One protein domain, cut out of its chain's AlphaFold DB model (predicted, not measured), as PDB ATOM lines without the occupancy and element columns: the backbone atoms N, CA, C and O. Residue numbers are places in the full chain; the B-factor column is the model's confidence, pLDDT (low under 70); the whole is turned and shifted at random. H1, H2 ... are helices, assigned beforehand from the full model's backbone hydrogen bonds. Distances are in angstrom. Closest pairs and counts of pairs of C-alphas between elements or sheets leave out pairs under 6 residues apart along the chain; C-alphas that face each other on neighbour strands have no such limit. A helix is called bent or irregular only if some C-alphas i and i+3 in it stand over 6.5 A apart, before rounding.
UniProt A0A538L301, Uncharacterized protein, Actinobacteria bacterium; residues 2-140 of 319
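Overview. This is residues 2 to 140 of the 319 residues of an uncharacterized protein of Actinobacteria bacterium (UniProt A0A538L301). Two helical hairpins, H1 with H2 and H3 with H4, pack together: H3 lies over H1 and H2, and H4 covers H3 on its far side. Residues 2 to 26 and 69 to 94 hold no named element. The printed part, all helix, has 139 residues and is compact, with radius of gyration of the C-alphas 14.9 A and spans of 46 by 38 by 22 A.

Along the chain. H3, residues 95 to 115, spans 30.1 A from (-22.224, 57.739, -10.584). H4, residues 118 to 138, spans 30.0 A, ending at (-20.053, 54.872, -19.805). H2, residues 48 to 68, spans 28.9 A and is irregular, C-alphas 54 and 57 being 7.0 A apart. H1, residues 27 to 43, spans 24.8 A.

Arrangement. H3 touches H4, closest C-alphas Ala 109 and Glu 121, 4.3 A, at a shallow tilt of 21 degrees, opposite ways. H3 touches H1, closest C-alphas Gly 31 and Ala 101, 4.5 A. H1 and H4 are apart. Every O i to N i+4 pair is within hydrogen-bond range in H1 and H4, 15 of 17 in H2, 16 of 17 in H3.

Size, cuts and confidence. The printed part has no cut. The H2 to H3 link is long. Residues 2, 45 and 46 have pLDDT under 70.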
ATOM      1  N   GLN A   2     -32.167  40.063   0.013       67.56
ATOM      2  CA  GLN A   2     -30.884  39.401  -0.269       67.56
ATOM      3  C   GLN A   2     -29.966  39.574   0.945       67.56
ATOM      4  O   GLN A   2     -29.930  40.678   1.467       67.56
ATOM      5  N   PRO A   3     -29.242  38.543   1.410       82.75
ATOM      6  CA  PRO A   3     -28.311  38.722   2.518       82.75
ATOM      7  C   PRO A   3     -27.197  39.703   2.134       82.75
ATOM      8  O   PRO A   3     -26.774  39.733   0.976       82.75
ATOM      9  N   THR A   4     -26.693  40.457   3.110       89.00
ATOM     10  CA  THR A   4     -25.503  41.305   2.953       89.00
ATOM     11  C   THR A   4     -24.314  40.452   2.504       89.00
ATOM     12  O   THR A   4     -23.959  39.491   3.197       89.00
ATOM     13  N   PRO A   5     -23.698  40.754   1.347       90.94
ATOM     14  CA  PRO A   5     -22.530  40.031   0.870       90.94
ATOM     15  C   PRO A   5     -21.354  40.143   1.844       90.94
ATOM     16  O   PRO A   5     -21.164  41.176   2.486       90.94
ATOM     17  N   ASP A   6     -20.515  39.105   1.908       92.38
ATOM     18  CA  ASP A   6     -19.255  39.205   2.650       92.38
ATOM     19  C   ASP A   6     -18.390  40.338   2.077       92.38
ATOM     20  O   ASP A   6     -18.240  40.476   0.863       92.38
ATOM     21  N   GLY A   7     -17.827  41.157   2.965       92.00
ATOM     22  CA  GLY A   7     -17.116  42.382   2.601       92.00
ATOM     23  C   GLY A   7     -18.003  43.614   2.410       92.00
ATOM     24  O   GLY A   7     -17.455  44.678   2.130       92.00
ATOM     25  N   ASN A   8     -19.319  43.505   2.594       92.50
ATOM     26  CA  ASN A   8     -20.226  44.649   2.621       92.50
ATOM     27  C   ASN A   8     -20.743  44.946   4.045       92.50
ATOM     28  O   ASN A   8     -20.483  44.189   4.985       92.50
ATOM     29  N   TRP A   9     -21.437  46.067   4.201       90.75
ATOM     30  CA  TRP A   9     -22.090  46.523   5.420       90.75
ATOM     31  C   TRP A   9     -23.608  46.500   5.241       90.75
ATOM     32  O   TRP A   9     -24.112  46.457   4.116       90.75
ATOM     33  N   PHE A  10     -24.326  46.485   6.363       92.00
ATOM     34  CA  PHE A  10     -25.755  46.770   6.342       92.00
ATOM     35  C   PHE A  10     -25.963  48.204   5.872       92.00
ATOM     36  O   PHE A  10     -25.249  49.078   6.351       92.00
ATOM     37  N   MET A  11     -26.952  48.414   5.001       90.81
ATOM     38  CA  MET A  11     -27.373  49.747   4.545       90.81
ATOM     39  C   MET A  11     -27.693  50.668   5.736       90.81
ATOM     40  O   MET A  11     -27.374  51.846   5.823       90.81
ATOM     41  N   THR A  12     -28.349  50.107   6.744       91.44
ATOM     42  CA  THR A  12     -28.511  50.793   8.016       91.44
ATOM     43  C   THR A  12     -28.609  49.771   9.121       91.44
ATOM     44  O   THR A  12     -29.065  48.642   8.930       91.44
ATOM     45  N   ASN A  13     -28.151  50.164  10.298       92.00
ATOM     46  CA  ASN A  13     -28.169  49.325  11.474       92.00
ATOM     47  C   ASN A  13     -28.547  50.154  12.694       92.00
ATOM     48  O   ASN A  13     -28.234  51.344  12.794       92.00
ATOM     49  N   TYR A  14     -29.176  49.506  13.670       93.06
ATOM     50  CA  TYR A  14     -29.338  50.107  14.986       93.06
ATOM     51  C   TYR A  14     -27.963  50.394  15.604       93.06
ATOM     52  O   TYR A  14     -26.958  49.778  15.245       93.06
ATOM     53  N   ALA A  15     -27.894  51.332  16.550       92.31
ATOM     54  CA  ALA A  15     -26.629  51.748  17.163       92.31
ATOM     55  C   ALA A  15     -25.874  50.604  17.878       92.31
ATOM     56  O   ALA A  15     -24.674  50.713  18.122       92.31
ATOM     57  N   ASP A  16     -26.566  49.513  18.207       93.25
ATOM     58  CA  ASP A  16     -26.030  48.278  18.777       93.25
ATOM     59  C   ASP A  16     -25.622  47.226  17.725       93.25
ATOM     60  O   ASP A  16     -25.094  46.175  18.088       93.25
ATOM     61  N   GLY A  17     -25.800  47.508  16.428       89.44
ATOM     62  CA  GLY A  17     -25.268  46.725  15.307       89.44
ATOM     63  C   GLY A  17     -26.236  45.866  14.471       89.44
ATOM     64  O   GLY A  17     -25.853  45.542  13.347       89.44
ATOM     65  N   PRO A  18     -27.444  45.473  14.922       90.94
ATOM     66  CA  PRO A  18     -28.380  44.722  14.085       90.94
ATOM     67  C   PRO A  18     -28.840  45.492  12.842       90.94
ATOM     68  O   PRO A  18     -29.077  46.697  12.921       90.94
ATOM     69  N   ASP A  19     -29.021  44.771  11.730       91.06
ATOM     70  CA  ASP A  19     -29.599  45.276  10.476       91.06
ATOM     71  C   ASP A  19     -30.979  45.918  10.716       91.06
ATOM     72  O   ASP A  19     -31.821  45.373  11.440       91.06
ATOM     73  N   ALA A  20     -31.192  47.086  10.116       89.44
ATOM     74  CA  ALA A  20     -32.423  47.862  10.184       89.44
ATOM     75  C   ALA A  20     -32.908  48.332   8.796       89.44
ATOM     76  O   ALA A  20     -33.847  49.128   8.721       89.44
ATOM     77  N   GLY A  21     -32.270  47.882   7.710       84.25
ATOM     78  CA  GLY A  21     -32.500  48.400   6.365       84.25
ATOM     79  C   GLY A  21     -33.695  47.813   5.630       84.25
ATOM     80  O   GLY A  21     -34.138  46.691   5.876       84.25
ATOM     81  N   ILE A  22     -34.223  48.603   4.688       82.19
ATOM     82  CA  ILE A  22     -35.194  48.134   3.687       82.19
ATOM     83  C   ILE A  22     -34.498  47.442   2.505       82.19
ATOM     84  O   ILE A  22     -35.087  46.557   1.881       82.19
ATOM     85  N   PHE A  23     -33.233  47.785   2.249       82.75
ATOM     86  CA  PHE A  23     -32.264  46.967   1.531       82.75
ATOM     87  C   PHE A  23     -31.223  46.471   2.534       82.75
ATOM     88  O   PHE A  23     -30.955  47.118   3.542       82.75
ATOM     89  N   SER A  24     -30.633  45.305   2.279       87.50
ATOM     90  CA  SER A  24     -29.633  44.756   3.203       87.50
ATOM     91  C   SER A  24     -28.246  45.368   3.032       87.50
ATOM     92  O   SER A  24     -27.387  45.121   3.873       87.50
ATOM     93  N   TRP A  25     -27.975  46.075   1.933       92.12
ATOM     94  CA  TRP A  25     -26.663  46.649   1.629       92.12
ATOM     95  C   TRP A  25     -26.729  47.596   0.432       92.12
ATOM     96  O   TRP A  25     -27.575  47.416  -0.446       92.12
ATOM     97  N   GLU A  26     -25.754  48.500   0.357       94.06
ATOM     98  CA  GLU A  26     -25.542  49.406  -0.773       94.06
ATOM     99  C   GLU A  26     -24.075  49.411  -1.206       94.06
ATOM    100  O   GLU A  26     -23.156  49.090  -0.443       94.06
ATOM    101  N   ILE A  27     -23.837  49.658  -2.491       95.31
ATOM    102  CA  ILE A  27     -22.492  49.574  -3.069       95.31
ATOM    103  C   ILE A  27     -21.655  50.819  -2.762       95.31
ATOM    104  O   ILE A  27     -20.435  50.717  -2.587       95.31
ATOM    105  N   ASP A  28     -22.293  51.980  -2.686       95.44
ATOM    106  CA  ASP A  28     -21.679  53.259  -2.352       95.44
ATOM    107  C   ASP A  28     -21.272  53.295  -0.878       95.44
ATOM    108  O   ASP A  28     -20.129  53.660  -0.585       95.44
ATOM    109  N   GLU A  29     -22.101  52.770   0.028       94.94
ATOM    110  CA  GLU A  29     -21.736  52.542   1.427       94.94
ATOM    111  C   GLU A  29     -20.515  51.636   1.566       94.94
ATOM    112  O   GLU A  29     -19.605  51.921   2.354       94.94
ATOM    113  N   ALA A  30     -20.424  50.590   0.737       95.44
ATOM    114  CA  ALA A  30     -19.234  49.755   0.708       95.44
ATOM    115  C   ALA A  30     -17.983  50.559   0.320       95.44
ATOM    116  O   ALA A  30     -16.895  50.415   0.898       95.44
ATOM    117  N   GLY A  31     -18.154  51.442  -0.663       96.88
ATOM    118  CA  GLY A  31     -17.129  52.354  -1.132       96.88
ATOM    119  C   GLY A  31     -16.659  53.336  -0.048       96.88
ATOM    120  O   GLY A  31     -15.469  53.428   0.286       96.88
ATOM    121  N   LEU A  32     -17.615  54.061   0.532       96.38
ATOM    122  CA  LEU A  32     -17.407  55.096   1.542       96.38
ATOM    123  C   LEU A  32     -16.900  54.520   2.869       96.38
ATOM    124  O   LEU A  32     -16.025  55.123   3.502       96.38
ATOM    125  N   GLY A  33     -17.370  53.337   3.266       96.25
ATOM    126  CA  GLY A  33     -16.908  52.615   4.451       96.25
ATOM    127  C   GLY A  33     -15.422  52.271   4.367       96.25
ATOM    128  O   GLY A  33     -14.639  52.635   5.254       96.25
ATOM    129  N   LEU A  34     -14.985  51.659   3.258       97.94
ATOM    130  CA  LEU A  34     -13.567  51.362   3.023       97.94
ATOM    131  C   LEU A  34     -12.729  52.645   2.993       97.94
ATOM    132  O   LEU A  34     -11.699  52.738   3.672       97.94
ATOM    133  N   TRP A  35     -13.176  53.654   2.240       97.88
ATOM    134  CA  TRP A  35     -12.499  54.949   2.176       97.88
ATOM    135  C   TRP A  35     -12.324  55.576   3.563       97.88
ATOM    136  O   TRP A  35     -11.238  56.071   3.882       97.88
ATOM    137  N   THR A  36     -13.341  55.494   4.419       95.75
ATOM    138  CA  THR A  36     -13.310  56.025   5.785       95.75
ATOM    139  C   THR A  36     -12.237  55.350   6.637       95.75
ATOM    140  O   THR A  36     -11.472  56.048   7.310       95.75
ATOM    141  N   LEU A  37     -12.092  54.020   6.562       96.25
ATOM    142  CA  LEU A  37     -11.024  53.291   7.263       96.25
ATOM    143  C   LEU A  37      -9.633  53.788   6.837       96.25
ATOM    144  O   LEU A  37      -8.769  54.082   7.671       96.25
ATOM    145  N   TRP A  38      -9.421  53.955   5.531       96.69
ATOM    146  CA  TRP A  38      -8.163  54.481   4.999       96.69
ATOM    147  C   TRP A  38      -7.920  55.948   5.390       96.69
ATOM    148  O   TRP A  38      -6.802  56.336   5.746       96.69
ATOM    149  N   ARG A  39      -8.956  56.791   5.369       94.12
ATOM    150  CA  ARG A  39      -8.846  58.200   5.777       94.12
ATOM    151  C   ARG A  39      -8.559  58.354   7.259       94.12
ATOM    152  O   ARG A  39      -7.763  59.226   7.614       94.12
ATOM    153  N   HIS A  40      -9.137  57.509   8.106       93.56
ATOM    154  CA  HIS A  40      -8.839  57.506   9.532       93.56
ATOM    155  C   HIS A  40      -7.361  57.187   9.788       93.56
ATOM    156  O   HIS A  40      -6.699  57.918  10.526       93.56
ATOM    157  N   TYR A  41      -6.801  56.178   9.105       93.38
ATOM    158  CA  TYR A  41      -5.369  55.862   9.177       93.38
ATOM    159  C   TYR A  41      -4.472  57.081   8.889       93.38
ATOM    160  O   TYR A  41      -3.526  57.344   9.633       93.38
ATOM    161  N   GLN A  42      -4.792  57.870   7.859       90.81
ATOM    162  CA  GLN A  42      -4.011  59.063   7.497       90.81
ATOM    163  C   GLN A  42      -4.036  60.158   8.578       90.81
ATOM    164  O   GLN A  42      -3.151  61.016   8.608       90.81
ATOM    165  N   ARG A  43      -5.052  60.158   9.451       86.75
ATOM    166  CA  ARG A  43      -5.262  61.178  10.490       86.75
ATOM    167  C   ARG A  43      -4.878  60.713  11.895       86.75
ATOM    168  O   ARG A  43      -4.614  61.569  12.734       86.75
ATOM    169  N   ALA A  44      -4.792  59.409  12.150       80.44
ATOM    170  CA  ALA A  44      -4.440  58.860  13.460       80.44
ATOM    171  C   ALA A  44      -3.001  59.257  13.867       80.44
ATOM    172  O   ALA A  44      -2.070  58.956  13.129       80.44
ATOM    173  N   PRO A  45      -2.753  59.945  14.996       67.12
ATOM    174  CA  PRO A  45      -1.408  60.418  15.348       67.12
ATOM    175  C   PRO A  45      -0.526  59.353  16.023       67.12
ATOM    176  O   PRO A  45       0.682  59.344  15.796       67.12
ATOM    177  N   ALA A  46      -1.107  58.420  16.785       68.19
ATOM    178  CA  ALA A  46      -0.394  57.316  17.434       68.19
ATOM    179  C   ALA A  46      -0.839  55.963  16.852       68.19
ATOM    180  O   ALA A  46      -2.010  55.774  16.528       68.19
ATOM    181  N   SER A  47       0.097  55.021  16.707       75.25
ATOM    182  CA  SER A  47      -0.189  53.624  16.328       75.25
ATOM    183  C   SER A  47      -0.818  53.421  14.940       75.25
ATOM    184  O   SER A  47      -1.537  52.443  14.733       75.25
ATOM    185  N   ARG A  48      -0.527  54.304  13.967       86.50
ATOM    186  CA  ARG A  48      -1.056  54.240  12.584       86.50
ATOM    187  C   ARG A  48      -1.000  52.834  11.990       86.50
ATOM    188  O   ARG A  48      -2.003  52.338  11.488       86.50
ATOM    189  N   ARG A  49       0.160  52.178  12.078       91.19
ATOM    190  CA  ARG A  49       0.348  50.832  11.529       91.19
ATOM    191  C   ARG A  49      -0.530  49.792  12.228       91.19
ATOM    192  O   ARG A  49      -1.261  49.097  11.542       91.19
ATOM    193  N   ALA A  50      -0.554  49.764  13.562       93.31
ATOM    194  CA  ALA A  50      -1.391  48.830  14.323       93.31
ATOM    195  C   ALA A  50      -2.900  49.053  14.099       93.31
ATOM    196  O   ALA A  50      -3.679  48.101  14.098       93.31
ATOM    197  N   TYR A  51      -3.340  50.305  13.898       95.62
ATOM    198  CA  TYR A  51      -4.701  50.590  13.433       95.62
ATOM    199  C   TYR A  51      -4.955  49.934  12.076       95.62
ATOM    200  O   TYR A  51      -5.922  49.185  11.943       95.62
ATOM    201  N   LEU A  52      -4.080  50.194  11.099       96.19
ATOM    202  CA  LEU A  52      -4.264  49.709   9.737       96.19
ATOM    203  C   LEU A  52      -4.231  48.184   9.673       96.19
ATOM    204  O   LEU A  52      -5.127  47.607   9.081       96.19
ATOM    205  N   GLU A  53      -3.281  47.532  10.345       96.88
ATOM    206  CA  GLU A  53      -3.195  46.068  10.440       96.88
ATOM    207  C   GLU A  53      -4.483  45.454  11.010       96.88
ATOM    208  O   GLU A  53      -4.957  44.439  10.503       96.88
ATOM    209  N   ARG A  54      -5.106  46.096  12.010       96.81
ATOM    210  CA  ARG A  54      -6.373  45.629  12.594       96.81
ATOM    211  C   ARG A  54      -7.556  45.758  11.633       96.81
ATOM    212  O   ARG A  54      -8.409  44.876  11.617       96.81
ATOM    213  N   VAL A  55      -7.646  46.850  10.870       97.06
ATOM    214  CA  VAL A  55      -8.792  47.096   9.968       97.06
ATOM    215  C   VAL A  55      -8.574  46.560   8.552       97.06
ATOM    216  O   VAL A  55      -9.536  46.409   7.800       97.06
ATOM    217  N   TYR A  56      -7.339  46.221   8.179       98.25
ATOM    218  CA  TYR A  56      -6.995  45.730   6.846       98.25
ATOM    219  C   TYR A  56      -7.779  44.484   6.414       98.25
ATOM    220  O   TYR A  56      -8.192  44.442   5.257       98.25
ATOM    221  N   PRO A  57      -8.087  43.501   7.287       98.31
ATOM    222  CA  PRO A  57      -8.957  42.394   6.903       98.31
ATOM    223  C   PRO A  57     -10.326  42.844   6.376       98.31
ATOM    224  O   PRO A  57     -10.834  42.220   5.449       98.31
ATOM    225  N   ALA A  58     -10.906  43.925   6.919       98.06
ATOM    226  CA  ALA A  58     -12.151  44.495   6.405       98.06
ATOM    227  C   ALA A  58     -11.929  45.160   5.038       98.06
ATOM    228  O   ALA A  58     -12.609  44.802   4.085       98.06
ATOM    229  N   ILE A  59     -10.900  46.012   4.911       98.56
ATOM    230  CA  ILE A  59     -10.507  46.643   3.633       98.56
ATOM    231  C   ILE A  59     -10.330  45.588   2.532       98.56
ATOM    232  O   ILE A  59     -10.873  45.728   1.437       98.56
ATOM    233  N   ARG A  60      -9.597  44.509   2.825       98.62
ATOM    234  CA  ARG A  60      -9.312  43.432   1.875       98.62
ATOM    235  C   ARG A  60     -10.573  42.667   1.474       98.62
ATOM    236  O   ARG A  60     -10.711  42.333   0.300       98.62
ATOM    237  N   ARG A  61     -11.485  42.388   2.417       98.44
ATOM    238  CA  ARG A  61     -12.765  41.720   2.116       98.44
ATOM    239  C   ARG A  61     -13.647  42.588   1.228       98.44
ATOM    240  O   ARG A  61     -14.084  42.111   0.188       98.44
ATOM    241  N   THR A  62     -13.818  43.863   1.567       98.50
ATOM    242  CA  THR A  62     -14.597  44.805   0.754       98.50
ATOM    243  C   THR A  62     -14.015  44.976  -0.644       98.50
ATOM    244  O   THR A  62     -14.733  44.852  -1.629       98.50
ATOM    245  N   ALA A  63     -12.703  45.184  -0.770       98.62
ATOM    246  CA  ALA A  63     -12.062  45.274  -2.081       98.62
ATOM    247  C   ALA A  63     -12.178  43.958  -2.875       98.62
ATOM    248  O   ALA A  63     -12.356  43.972  -4.093       98.62
ATOM    249  N   GLY A  64     -12.120  42.811  -2.190       98.44
ATOM    250  CA  GLY A  64     -12.390  41.498  -2.773       98.44
ATOM    251  C   GLY A  64     -13.809  41.382  -3.333       98.44
ATOM    252  O   GLY A  64     -13.966  40.939  -4.472       98.44
ATOM    253  N   PHE A  65     -14.810  41.837  -2.575       97.75
ATOM    254  CA  PHE A  65     -16.200  41.930  -3.017       97.75
ATOM    255  C   PHE A  65     -16.342  42.842  -4.238       97.75
ATOM    256  O   PHE A  65     -16.844  42.385  -5.255       97.75
ATOM    257  N   LEU A  66     -15.812  44.069  -4.208       97.81
ATOM    258  CA  LEU A  66     -15.890  45.019  -5.332       97.81
ATOM    259  C   LEU A  66     -15.209  44.514  -6.620       97.81
ATOM    260  O   LEU A  66     -15.567  44.922  -7.727       97.81
ATOM    261  N   ILE A  67     -14.211  43.634  -6.498       98.06
ATOM    262  CA  ILE A  67     -13.592  42.957  -7.646       98.06
ATOM    263  C   ILE A  67     -14.488  41.843  -8.186       98.06
ATOM    264  O   ILE A  67     -14.607  41.696  -9.401       98.06
ATOM    265  N   ALA A  68     -15.065  41.033  -7.298       96.69
ATOM    266  CA  ALA A  68     -15.911  39.908  -7.679       96.69
ATOM    267  C   ALA A  68     -17.279  40.368  -8.208       96.69
ATOM    268  O   ALA A  68     -17.809  39.780  -9.146       96.69
ATOM    269  N   PHE A  69     -17.821  41.445  -7.644       95.69
ATOM    270  CA  PHE A  69     -19.097  42.056  -7.995       95.69
ATOM    271  C   PHE A  69     -18.935  43.034  -9.167       95.69
ATOM    272  O   PHE A  69     -19.268  44.216  -9.097       95.69
ATOM    273  N   ARG A  70     -18.353  42.519 -10.250       95.50
ATOM    274  CA  ARG A  70     -18.107  43.225 -11.506       95.50
ATOM    275  C   ARG A  70     -19.001  42.643 -12.592       95.50
ATOM    276  O   ARG A  70     -19.053  41.428 -12.763       95.50
ATOM    277  N   ASP A  71     -19.611  43.505 -13.391       96.25
ATOM    278  CA  ASP A  71     -20.170  43.122 -14.681       96.25
ATOM    279  C   ASP A  71     -19.031  42.961 -15.710       96.25
ATOM    280  O   ASP A  71     -18.323  43.925 -16.012       96.25
ATOM    281  N   PRO A  72     -18.794  41.753 -16.254       94.81
ATOM    282  CA  PRO A  72     -17.720  41.520 -17.214       94.81
ATOM    283  C   PRO A  72     -17.913  42.230 -18.561       94.81
ATOM    284  O   PRO A  72     -16.941  42.327 -19.303       94.81
ATOM    285  N   SER A  73     -19.122  42.694 -18.892       95.00
ATOM    286  CA  SER A  73     -19.414  43.344 -20.176       95.00
ATOM    287  C   SER A  73     -19.105  44.844 -20.181       95.00
ATOM    288  O   SER A  73     -18.664  45.375 -21.197       95.00
ATOM    289  N   THR A  74     -19.290  45.511 -19.042       95.94
ATOM    290  CA  THR A  74     -19.086  46.962 -18.877       95.94
ATOM    291  C   THR A  74     -17.859  47.294 -18.033       95.94
ATOM    292  O   THR A  74     -17.417  48.439 -17.979       95.94
ATOM    293  N   SER A  75     -17.315  46.304 -17.318       96.81
ATOM    294  CA  SER A  75     -16.327  46.492 -16.255       96.81
ATOM    295  C   SER A  75     -16.802  47.400 -15.108       96.81
ATOM    296  O   SER A  75     -16.000  47.741 -14.232       96.81
ATOM    297  N   LEU A  76     -18.087  47.754 -15.048       97.06
ATOM    298  CA  LEU A  76     -18.723  48.427 -13.917       97.06
ATOM    299  C   LEU A  76     -19.235  47.387 -12.911       97.06
ATOM    300  O   LEU A  76     -18.917  46.199 -12.998       97.06
ATOM    301  N   GLN A  77     -19.985  47.830 -11.913       95.25
ATOM    302  CA  GLN A  77     -20.809  46.962 -11.085       95.25
ATOM    303  C   GLN A  77     -22.040  46.515 -11.886       95.25
ATOM    304  O   GLN A  77     -22.494  47.241 -12.771       95.25
ATOM    305  N   PRO A  78     -22.599  45.330 -11.599       93.81
ATOM    306  CA  PRO A  78     -23.869  44.924 -12.181       93.81
ATOM    307  C   PRO A  78     -24.980  45.942 -11.882       93.81
ATOM    308  O   PRO A  78     -25.009  46.490 -10.781       93.81
ATOM    309  N   PRO A  79     -25.976  46.113 -12.772       89.19
ATOM    310  CA  PRO A  79     -27.147  46.965 -12.517       89.19
ATOM    311  C   PRO A  79     -28.056  46.440 -11.391       89.19
ATOM    312  O   PRO A  79     -29.091  47.022 -11.078       89.19
ATOM    313  N   THR A  80     -27.697  45.301 -10.796       89.69
ATOM    314  CA  THR A  80     -28.304  44.774  -9.575       89.69
ATOM    315  C   THR A  80     -27.677  45.312  -8.293       89.69
ATOM    316  O   THR A  80     -28.123  44.926  -7.217       89.69
ATOM    317  N   ALA A  81     -26.643  46.152  -8.381       90.50
ATOM    318  CA  ALA A  81     -26.142  46.899  -7.234       90.50
ATOM    319  C   ALA A  81     -27.241  47.830  -6.700       90.50
ATOM    320  O   ALA A  81     -27.893  48.508  -7.490       90.50
ATOM    321  N   CYS A  82     -27.459  47.836  -5.386       91.12
ATOM    322  CA  CYS A  82     -28.285  48.855  -4.736       91.12
ATOM    323  C   CYS A  82     -27.414  50.083  -4.427       91.12
ATOM    324  O   CYS A  82     -26.239  49.921  -4.086       91.12
ATOM    325  N   GLU A  83     -27.985  51.267  -4.608       91.56
ATOM    326  CA  GLU A  83     -27.379  52.598  -4.526       91.56
ATOM    327  C   GLU A  83     -28.443  53.561  -3.970       91.56
ATOM    328  O   GLU A  83     -29.527  53.619  -4.552       91.56
ATOM    329  N   ASP A  84     -28.156  54.313  -2.904       87.38
ATOM    330  CA  ASP A  84     -28.990  55.431  -2.403       87.38
ATOM    331  C   ASP A  84     -30.488  55.091  -2.223       87.38
ATOM    332  O   ASP A  84     -31.374  55.729  -2.794       87.38
ATOM    333  N   ASP A  85     -30.798  54.031  -1.480       84.62
ATOM    334  CA  ASP A  85     -32.143  53.486  -1.260       84.62
ATOM    335  C   ASP A  85     -32.866  53.003  -2.539       84.62
ATOM    336  O   ASP A  85     -34.097  52.839  -2.568       84.62
ATOM    337  N   PHE A  86     -32.150  52.740  -3.638       84.75
ATOM    338  CA  PHE A  86     -32.753  52.148  -4.832       84.75
ATOM    339  C   PHE A  86     -31.841  51.182  -5.591       84.75
ATOM    340  O   PHE A  86     -30.645  51.061  -5.378       84.75
ATOM    341  N   GLN A  87     -32.441  50.448  -6.527       85.19
ATOM    342  CA  GLN A  87     -31.704  49.683  -7.526       85.19
ATOM    343  C   GLN A  87     -31.862  50.374  -8.890       85.19
ATOM    344  O   GLN A  87     -33.009  50.603  -9.312       85.19
ATOM    345  N   PRO A  88     -30.770  50.692  -9.611       83.44
ATOM    346  CA  PRO A  88     -30.834  51.373 -10.897       83.44
ATOM    347  C   PRO A  88     -31.736  50.660 -11.908       83.44
ATOM    348  O   PRO A  88     -31.524  49.510 -12.287       83.44
ATOM    349  N   ARG A  89     -32.766  51.372 -12.385       80.81
ATOM    350  CA  ARG A  89     -33.737  50.847 -13.367       80.81
ATOM    351  C   ARG A  89     -33.288  51.014 -14.818       80.81
ATOM    352  O   ARG A  89     -33.901  50.447 -15.715       80.81
ATOM    353  N   SER A  90     -32.240  51.799 -15.046       78.62
ATOM    354  CA  SER A  90     -31.675  52.121 -16.363       78.62
ATOM    355  C   SER A  90     -30.882  50.970 -16.991       78.62
ATOM    356  O   SER A  90     -30.478  51.077 -18.145       78.62
ATOM    357  N   GLY A  91     -30.631  49.883 -16.251       83.25
ATOM    358  CA  GLY A  91     -29.760  48.794 -16.698       83.25
ATOM    359  C   GLY A  91     -28.262  49.122 -16.622       83.25
ATOM    360  O   GLY A  91     -27.454  48.306 -17.054       83.25
ATOM    361  N   GLN A  92     -27.890  50.268 -16.041       89.75
ATOM    362  CA  GLN A  92     -26.510  50.674 -15.754       89.75
ATOM    363  C   GLN A  92     -26.449  51.282 -14.339       89.75
ATOM    364  O   GLN A  92     -27.361  52.038 -13.997       89.75
ATOM    365  N   PRO A  93     -25.413  50.997 -13.526       92.75
ATOM    366  CA  PRO A  93     -25.221  51.676 -12.240       92.75
ATOM    367  C   PRO A  93     -25.063  53.194 -12.406       92.75
ATOM    368  O   PRO A  93     -24.713  53.673 -13.492       92.75
ATOM    369  N   THR A  94     -25.311  53.976 -11.358       93.94
ATOM    370  CA  THR A  94     -25.177  55.444 -11.401       93.94
ATOM    371  C   THR A  94     -23.802  55.906 -10.921       93.94
ATOM    372  O   THR A  94     -23.020  55.127 -10.372       93.94
ATOM    373  N   MET A  95     -23.470  57.187 -11.130       94.62
ATOM    374  CA  MET A  95     -22.224  57.739 -10.584       94.62
ATOM    375  C   MET A  95     -22.189  57.654  -9.054       94.62
ATOM    376  O   MET A  95     -21.108  57.412  -8.516       94.62
ATOM    377  N   HIS A  96     -23.351  57.729  -8.397       94.62
ATOM    378  CA  HIS A  96     -23.507  57.527  -6.962       94.62
ATOM    379  C   HIS A  96     -22.902  56.211  -6.461       94.62
ATOM    380  O   HIS A  96     -22.208  56.208  -5.454       94.62
ATOM    381  N   GLY A  97     -23.089  55.100  -7.185       94.94
ATOM    382  CA  GLY A  97     -22.500  53.804  -6.830       94.94
ATOM    383  C   GLY A  97     -21.074  53.601  -7.340       94.94
ATOM    384  O   GLY A  97     -20.189  53.100  -6.633       94.94
ATOM    385  N   VAL A  98     -20.816  53.975  -8.596       96.25
ATOM    386  CA  VAL A  98     -19.535  53.659  -9.252       96.25
ATOM    387  C   VAL A  98     -18.389  54.535  -8.733       96.25
ATOM    388  O   VAL A  98     -17.258  54.053  -8.578       96.25
ATOM    389  N   GLY A  99     -18.664  55.804  -8.439       97.25
ATOM    390  CA  GLY A  99     -17.694  56.765  -7.927       97.25
ATOM    391  C   GLY A  99     -17.058  56.336  -6.595       97.25
ATOM    392  O   GLY A  99     -15.824  56.187  -6.528       97.25
ATOM    393  N   PRO A 100     -17.848  56.024  -5.552       97.62
ATOM    394  CA  PRO A 100     -17.334  55.545  -4.272       97.62
ATOM    395  C   PRO A 100     -16.602  54.207  -4.372       97.62
ATOM    396  O   PRO A 100     -15.607  53.992  -3.677       97.62
ATOM    397  N   ALA A 101     -17.005  53.318  -5.279       97.88
ATOM    398  CA  ALA A 101     -16.272  52.078  -5.506       97.88
ATOM    399  C   ALA A 101     -14.876  52.318  -6.110       97.88
ATOM    400  O   ALA A 101     -13.902  51.691  -5.684       97.88
ATOM    401  N   LEU A 102     -14.726  53.262  -7.049       98.56
ATOM    402  CA  LEU A 102     -13.401  53.680  -7.529       98.56
ATOM    403  C   LEU A 102     -12.557  54.255  -6.381       98.56
ATOM    404  O   LEU A 102     -11.372  53.923  -6.242       98.56
ATOM    405  N   LEU A 103     -13.161  55.110  -5.553       98.56
ATOM    406  CA  LEU A 103     -12.512  55.691  -4.378       98.56
ATOM    407  C   LEU A 103     -12.037  54.608  -3.398       98.56
ATOM    408  O   LEU A 103     -10.914  54.687  -2.882       98.56
ATOM    409  N   ALA A 104     -12.845  53.573  -3.191       98.44
ATOM    410  CA  ALA A 104     -12.499  52.433  -2.363       98.44
ATOM    411  C   ALA A 104     -11.346  51.621  -2.937       98.44
ATOM    412  O   ALA A 104     -10.392  51.356  -2.211       98.44
ATOM    413  N   MET A 105     -11.352  51.292  -4.232       98.81
ATOM    414  CA  MET A 105     -10.254  50.520  -4.826       98.81
ATOM    415  C   MET A 105      -8.915  51.267  -4.752       98.81
ATOM    416  O   MET A 105      -7.885  50.669  -4.436       98.81
ATOM    417  N   ARG A 106      -8.922  52.594  -4.942       98.75
ATOM    418  CA  ARG A 106      -7.731  53.440  -4.732       98.75
ATOM    419  C   ARG A 106      -7.273  53.440  -3.275       98.75
ATOM    420  O   ARG A 106      -6.075  53.367  -3.000       98.75
ATOM    421  N   SER A 107      -8.220  53.519  -2.345       98.62
ATOM    422  CA  SER A 107      -7.946  53.497  -0.906       98.62
ATOM    423  C   SER A 107      -7.399  52.142  -0.450       98.62
ATOM    424  O   SER A 107      -6.456  52.097   0.334       98.62
ATOM    425  N   ALA A 108      -7.929  51.047  -0.994       98.81
ATOM    426  CA  ALA A 108      -7.482  49.688  -0.728       98.81
ATOM    427  C   ALA A 108      -6.058  49.462  -1.242       98.81
ATOM    428  O   ALA A 108      -5.223  48.949  -0.500       98.81
ATOM    429  N   ALA A 109      -5.755  49.901  -2.469       98.88
ATOM    430  CA  ALA A 109      -4.406  49.823  -3.026       98.88
ATOM    431  C   ALA A 109      -3.393  50.582  -2.153       98.88
ATOM    432  O   ALA A 109      -2.345  50.046  -1.800       98.88
ATOM    433  N   ALA A 110      -3.737  51.799  -1.723       98.38
ATOM    434  CA  ALA A 110      -2.878  52.597  -0.851       98.38
ATOM    435  C   ALA A 110      -2.708  51.981   0.554       98.38
ATOM    436  O   ALA A 110      -1.616  52.030   1.123       98.38
ATOM    437  N   ALA A 111      -3.758  51.365   1.104       98.38
ATOM    438  CA  ALA A 111      -3.690  50.633   2.366       98.38
ATOM    439  C   ALA A 111      -2.789  49.391   2.265       98.38
ATOM    440  O   ALA A 111      -1.951  49.169   3.140       98.38
ATOM    441  N   ALA A 112      -2.928  48.613   1.188       98.75
ATOM    442  CA  ALA A 112      -2.095  47.446   0.911       98.75
ATOM    443  C   ALA A 112      -0.618  47.839   0.760       98.75
ATOM    444  O   ALA A 112       0.246  47.240   1.404       98.75
ATOM    445  N   HIS A 113      -0.345  48.915   0.014       98.38
ATOM    446  CA  HIS A 113       0.988  49.500  -0.120       98.38
ATOM    447  C   HIS A 113       1.600  49.854   1.243       98.38
ATOM    448  O   HIS A 113       2.712  49.437   1.566       98.38
ATOM    449  N   ALA A 114       0.850  50.569   2.090       96.94
ATOM    450  CA  ALA A 114       1.323  51.015   3.401       96.94
ATOM    451  C   ALA A 114       1.684  49.861   4.360       96.94
ATOM    452  O   ALA A 114       2.480  50.053   5.285       96.94
ATOM    453  N   LEU A 115       1.115  48.669   4.154       97.50
ATOM    454  CA  LEU A 115       1.429  47.466   4.927       97.50
ATOM    455  C   LEU A 115       2.482  46.560   4.270       97.50
ATOM    456  O   LEU A 115       3.025  45.691   4.955       97.50
ATOM    457  N   GLY A 116       2.816  46.788   2.996       98.06
ATOM    458  CA  GLY A 116       3.720  45.937   2.215       98.06
ATOM    459  C   GLY A 116       3.035  44.726   1.572       98.06
ATOM    460  O   GLY A 116       3.699  43.745   1.242       98.06
ATOM    461  N   HIS A 117       1.713  44.763   1.389       98.50
ATOM    462  CA  HIS A 117       0.939  43.710   0.726       98.50
ATOM    463  C   HIS A 117       0.924  43.916  -0.797       98.50
ATOM    464  O   HIS A 117      -0.095  44.281  -1.378       98.50
ATOM    465  N   GLY A 118       2.068  43.690  -1.451       98.56
ATOM    466  CA  GLY A 118       2.264  44.037  -2.866       98.56
ATOM    467  C   GLY A 118       1.308  43.352  -3.856       98.56
ATOM    468  O   GLY A 118       0.961  43.948  -4.873       98.56
ATOM    469  N   ASP A 119       0.867  42.122  -3.584       98.69
ATOM    470  CA  ASP A 119      -0.085  41.409  -4.454       98.69
ATOM    471  C   ASP A 119      -1.485  42.033  -4.394       98.69
ATOM    472  O   ASP A 119      -2.105  42.276  -5.431       98.69
ATOM    473  N   ASP A 120      -1.947  42.350  -3.181       98.81
ATOM    474  CA  ASP A 120      -3.208  43.054  -2.952       98.81
ATOM    475  C   ASP A 120      -3.152  44.468  -3.553       98.81
ATOM    476  O   ASP A 120      -4.081  44.875  -4.245       98.81
ATOM    477  N   GLU A 121      -2.040  45.193  -3.365       98.88
ATOM    478  CA  GLU A 121      -1.825  46.523  -3.953       98.88
ATOM    479  C   GLU A 121      -2.033  46.504  -5.468       98.88
ATOM    480  O   GLU A 121      -2.845  47.278  -5.980       98.88
ATOM    481  N   ARG A 122      -1.345  45.600  -6.180       98.88
ATOM    482  CA  ARG A 122      -1.468  45.486  -7.642       98.88
ATOM    483  C   ARG A 122      -2.893  45.142  -8.050       98.88
ATOM    484  O   ARG A 122      -3.479  45.844  -8.866       98.88
ATOM    485  N   ARG A 123      -3.487  44.125  -7.420       98.75
ATOM    486  CA  ARG A 123      -4.856  43.686  -7.715       98.75
ATOM    487  C   ARG A 123      -5.874  44.821  -7.540       98.75
ATOM    488  O   ARG A 123      -6.776  44.980  -8.363       98.75
ATOM    489  N   PHE A 124      -5.748  45.609  -6.475       98.88
ATOM    490  CA  PHE A 124      -6.651  46.724  -6.195       98.88
ATOM    491  C   PHE A 124      -6.410  47.915  -7.125       98.88
ATOM    492  O   PHE A 124      -7.373  48.520  -7.602       98.88
ATOM    493  N   ALA A 125      -5.148  48.219  -7.436       98.81
ATOM    494  CA  ALA A 125      -4.785  49.267  -8.384       98.81
ATOM    495  C   ALA A 125      -5.279  48.954  -9.806       98.81
ATOM    496  O   ALA A 125      -5.827  49.838 -10.467       98.81
ATOM    497  N   ASP A 126      -5.167  47.700 -10.250       98.69
ATOM    498  CA  ASP A 126      -5.641  47.258 -11.563       98.69
ATOM    499  C   ASP A 126      -7.153  47.441 -11.697       98.69
ATOM    500  O   ASP A 126      -7.630  48.016 -12.681       98.69
ATOM    501  N   ARG A 127      -7.917  47.045 -10.669       98.50
ATOM    502  CA  ARG A 127      -9.368  47.255 -10.648       98.50
ATOM    503  C   ARG A 127      -9.735  48.738 -10.594       98.50
ATOM    504  O   ARG A 127     -10.667  49.147 -11.282       98.50
ATOM    505  N   ALA A 128      -9.008  49.560  -9.835       98.62
ATOM    506  CA  ALA A 128      -9.217  51.009  -9.838       98.62
ATOM    507  C   ALA A 128      -8.973  51.618 -11.232       98.62
ATOM    508  O   ALA A 128      -9.725  52.484 -11.677       98.62
ATOM    509  N   ALA A 129      -7.937  51.165 -11.941       98.25
ATOM    510  CA  ALA A 129      -7.641  51.622 -13.295       98.25
ATOM    511  C   ALA A 129      -8.704  51.160 -14.305       98.25
ATOM    512  O   ALA A 129      -9.070  51.922 -15.199       98.25
ATOM    513  N   GLU A 130      -9.207  49.934 -14.160       98.19
ATOM    514  CA  GLU A 130     -10.316  49.399 -14.952       98.19
ATOM    515  C   GLU A 130     -11.600  50.216 -14.749       98.19
ATOM    516  O   GLU A 130     -12.152  50.715 -15.728       98.19
ATOM    517  N   LEU A 131     -12.011  50.444 -13.494       98.00
ATOM    518  CA  LEU A 131     -13.166  51.283 -13.154       98.00
ATOM    519  C   LEU A 131     -13.026  52.702 -13.700       98.00
ATOM    520  O   LEU A 131     -13.964  53.226 -14.286       98.00
ATOM    521  N   ALA A 132     -11.853  53.327 -13.566       97.69
ATOM    522  CA  ALA A 132     -11.640  54.680 -14.075       97.69
ATOM    523  C   ALA A 132     -11.803  54.775 -15.604       97.69
ATOM    524  O   ALA A 132     -12.282  55.794 -16.099       97.69
ATOM    525  N   ARG A 133     -11.409  53.734 -16.354       97.62
ATOM    526  CA  ARG A 133     -11.642  53.662 -17.806       97.62
ATOM    527  C   ARG A 133     -13.114  53.421 -18.129       97.62
ATOM    528  O   ARG A 133     -13.637  54.075 -19.023       97.62
ATOM    529  N   ALA A 134     -13.765  52.517 -17.398       97.75
ATOM    530  CA  ALA A 134     -15.182  52.229 -17.573       97.75
ATOM    531  C   ALA A 134     -16.039  53.475 -17.295       97.75
ATOM    532  O   ALA A 134     -16.867  53.840 -18.122       97.75
ATOM    533  N   ILE A 135     -15.761  54.204 -16.209       97.56
ATOM    534  CA  ILE A 135     -16.434  55.470 -15.891       97.56
ATOM    535  C   ILE A 135     -16.312  56.465 -17.053       97.56
ATOM    536  O   ILE A 135     -17.292  57.086 -17.452       97.56
ATOM    537  N   ASP A 136     -15.121  56.605 -17.639       96.00
ATOM    538  CA  ASP A 136     -14.946  57.527 -18.759       96.00
ATOM    539  C   ASP A 136     -15.735  57.135 -20.011       96.00
ATOM    540  O   ASP A 136     -16.159  58.035 -20.735       96.00
ATOM    541  N   GLY A 137     -15.891  55.833 -20.264       96.00
ATOM    542  CA  GLY A 137     -16.589  55.304 -21.435       96.00
ATOM    543  C   GLY A 137     -18.110  55.236 -21.293       96.00
ATOM    544  O   GLY A 137     -18.802  55.307 -22.303       96.00
ATOM    545  N   HIS A 138     -18.627  55.112 -20.067       95.94
ATOM    546  CA  HIS A 138     -20.053  54.872 -19.805       95.94
ATOM    547  C   HIS A 138     -20.834  56.093 -19.322       95.94
ATOM    548  O   HIS A 138     -22.052  56.137 -19.491       95.94
ATOM    549  N   TYR A 139     -20.165  57.079 -18.728       95.56
ATOM    550  CA  TYR A 139     -20.818  58.290 -18.238       95.56
ATOM    551  C   TYR A 139     -20.289  59.447 -19.037       95.56
ATOM    552  O   TYR A 139     -19.103  59.737 -18.952       95.56
ATOM    553  N   GLN A 140     -21.141  60.094 -19.819       93.94
ATOM    554  CA  GLN A 140     -20.833  61.339 -20.502       93.94
ATOM    555  C   GLN A 140     -22.124  62.126 -20.645       93.94
ATOM    556  O   GLN A 140     -23.067  61.668 -21.286       93.94
TER     557      GLN A 140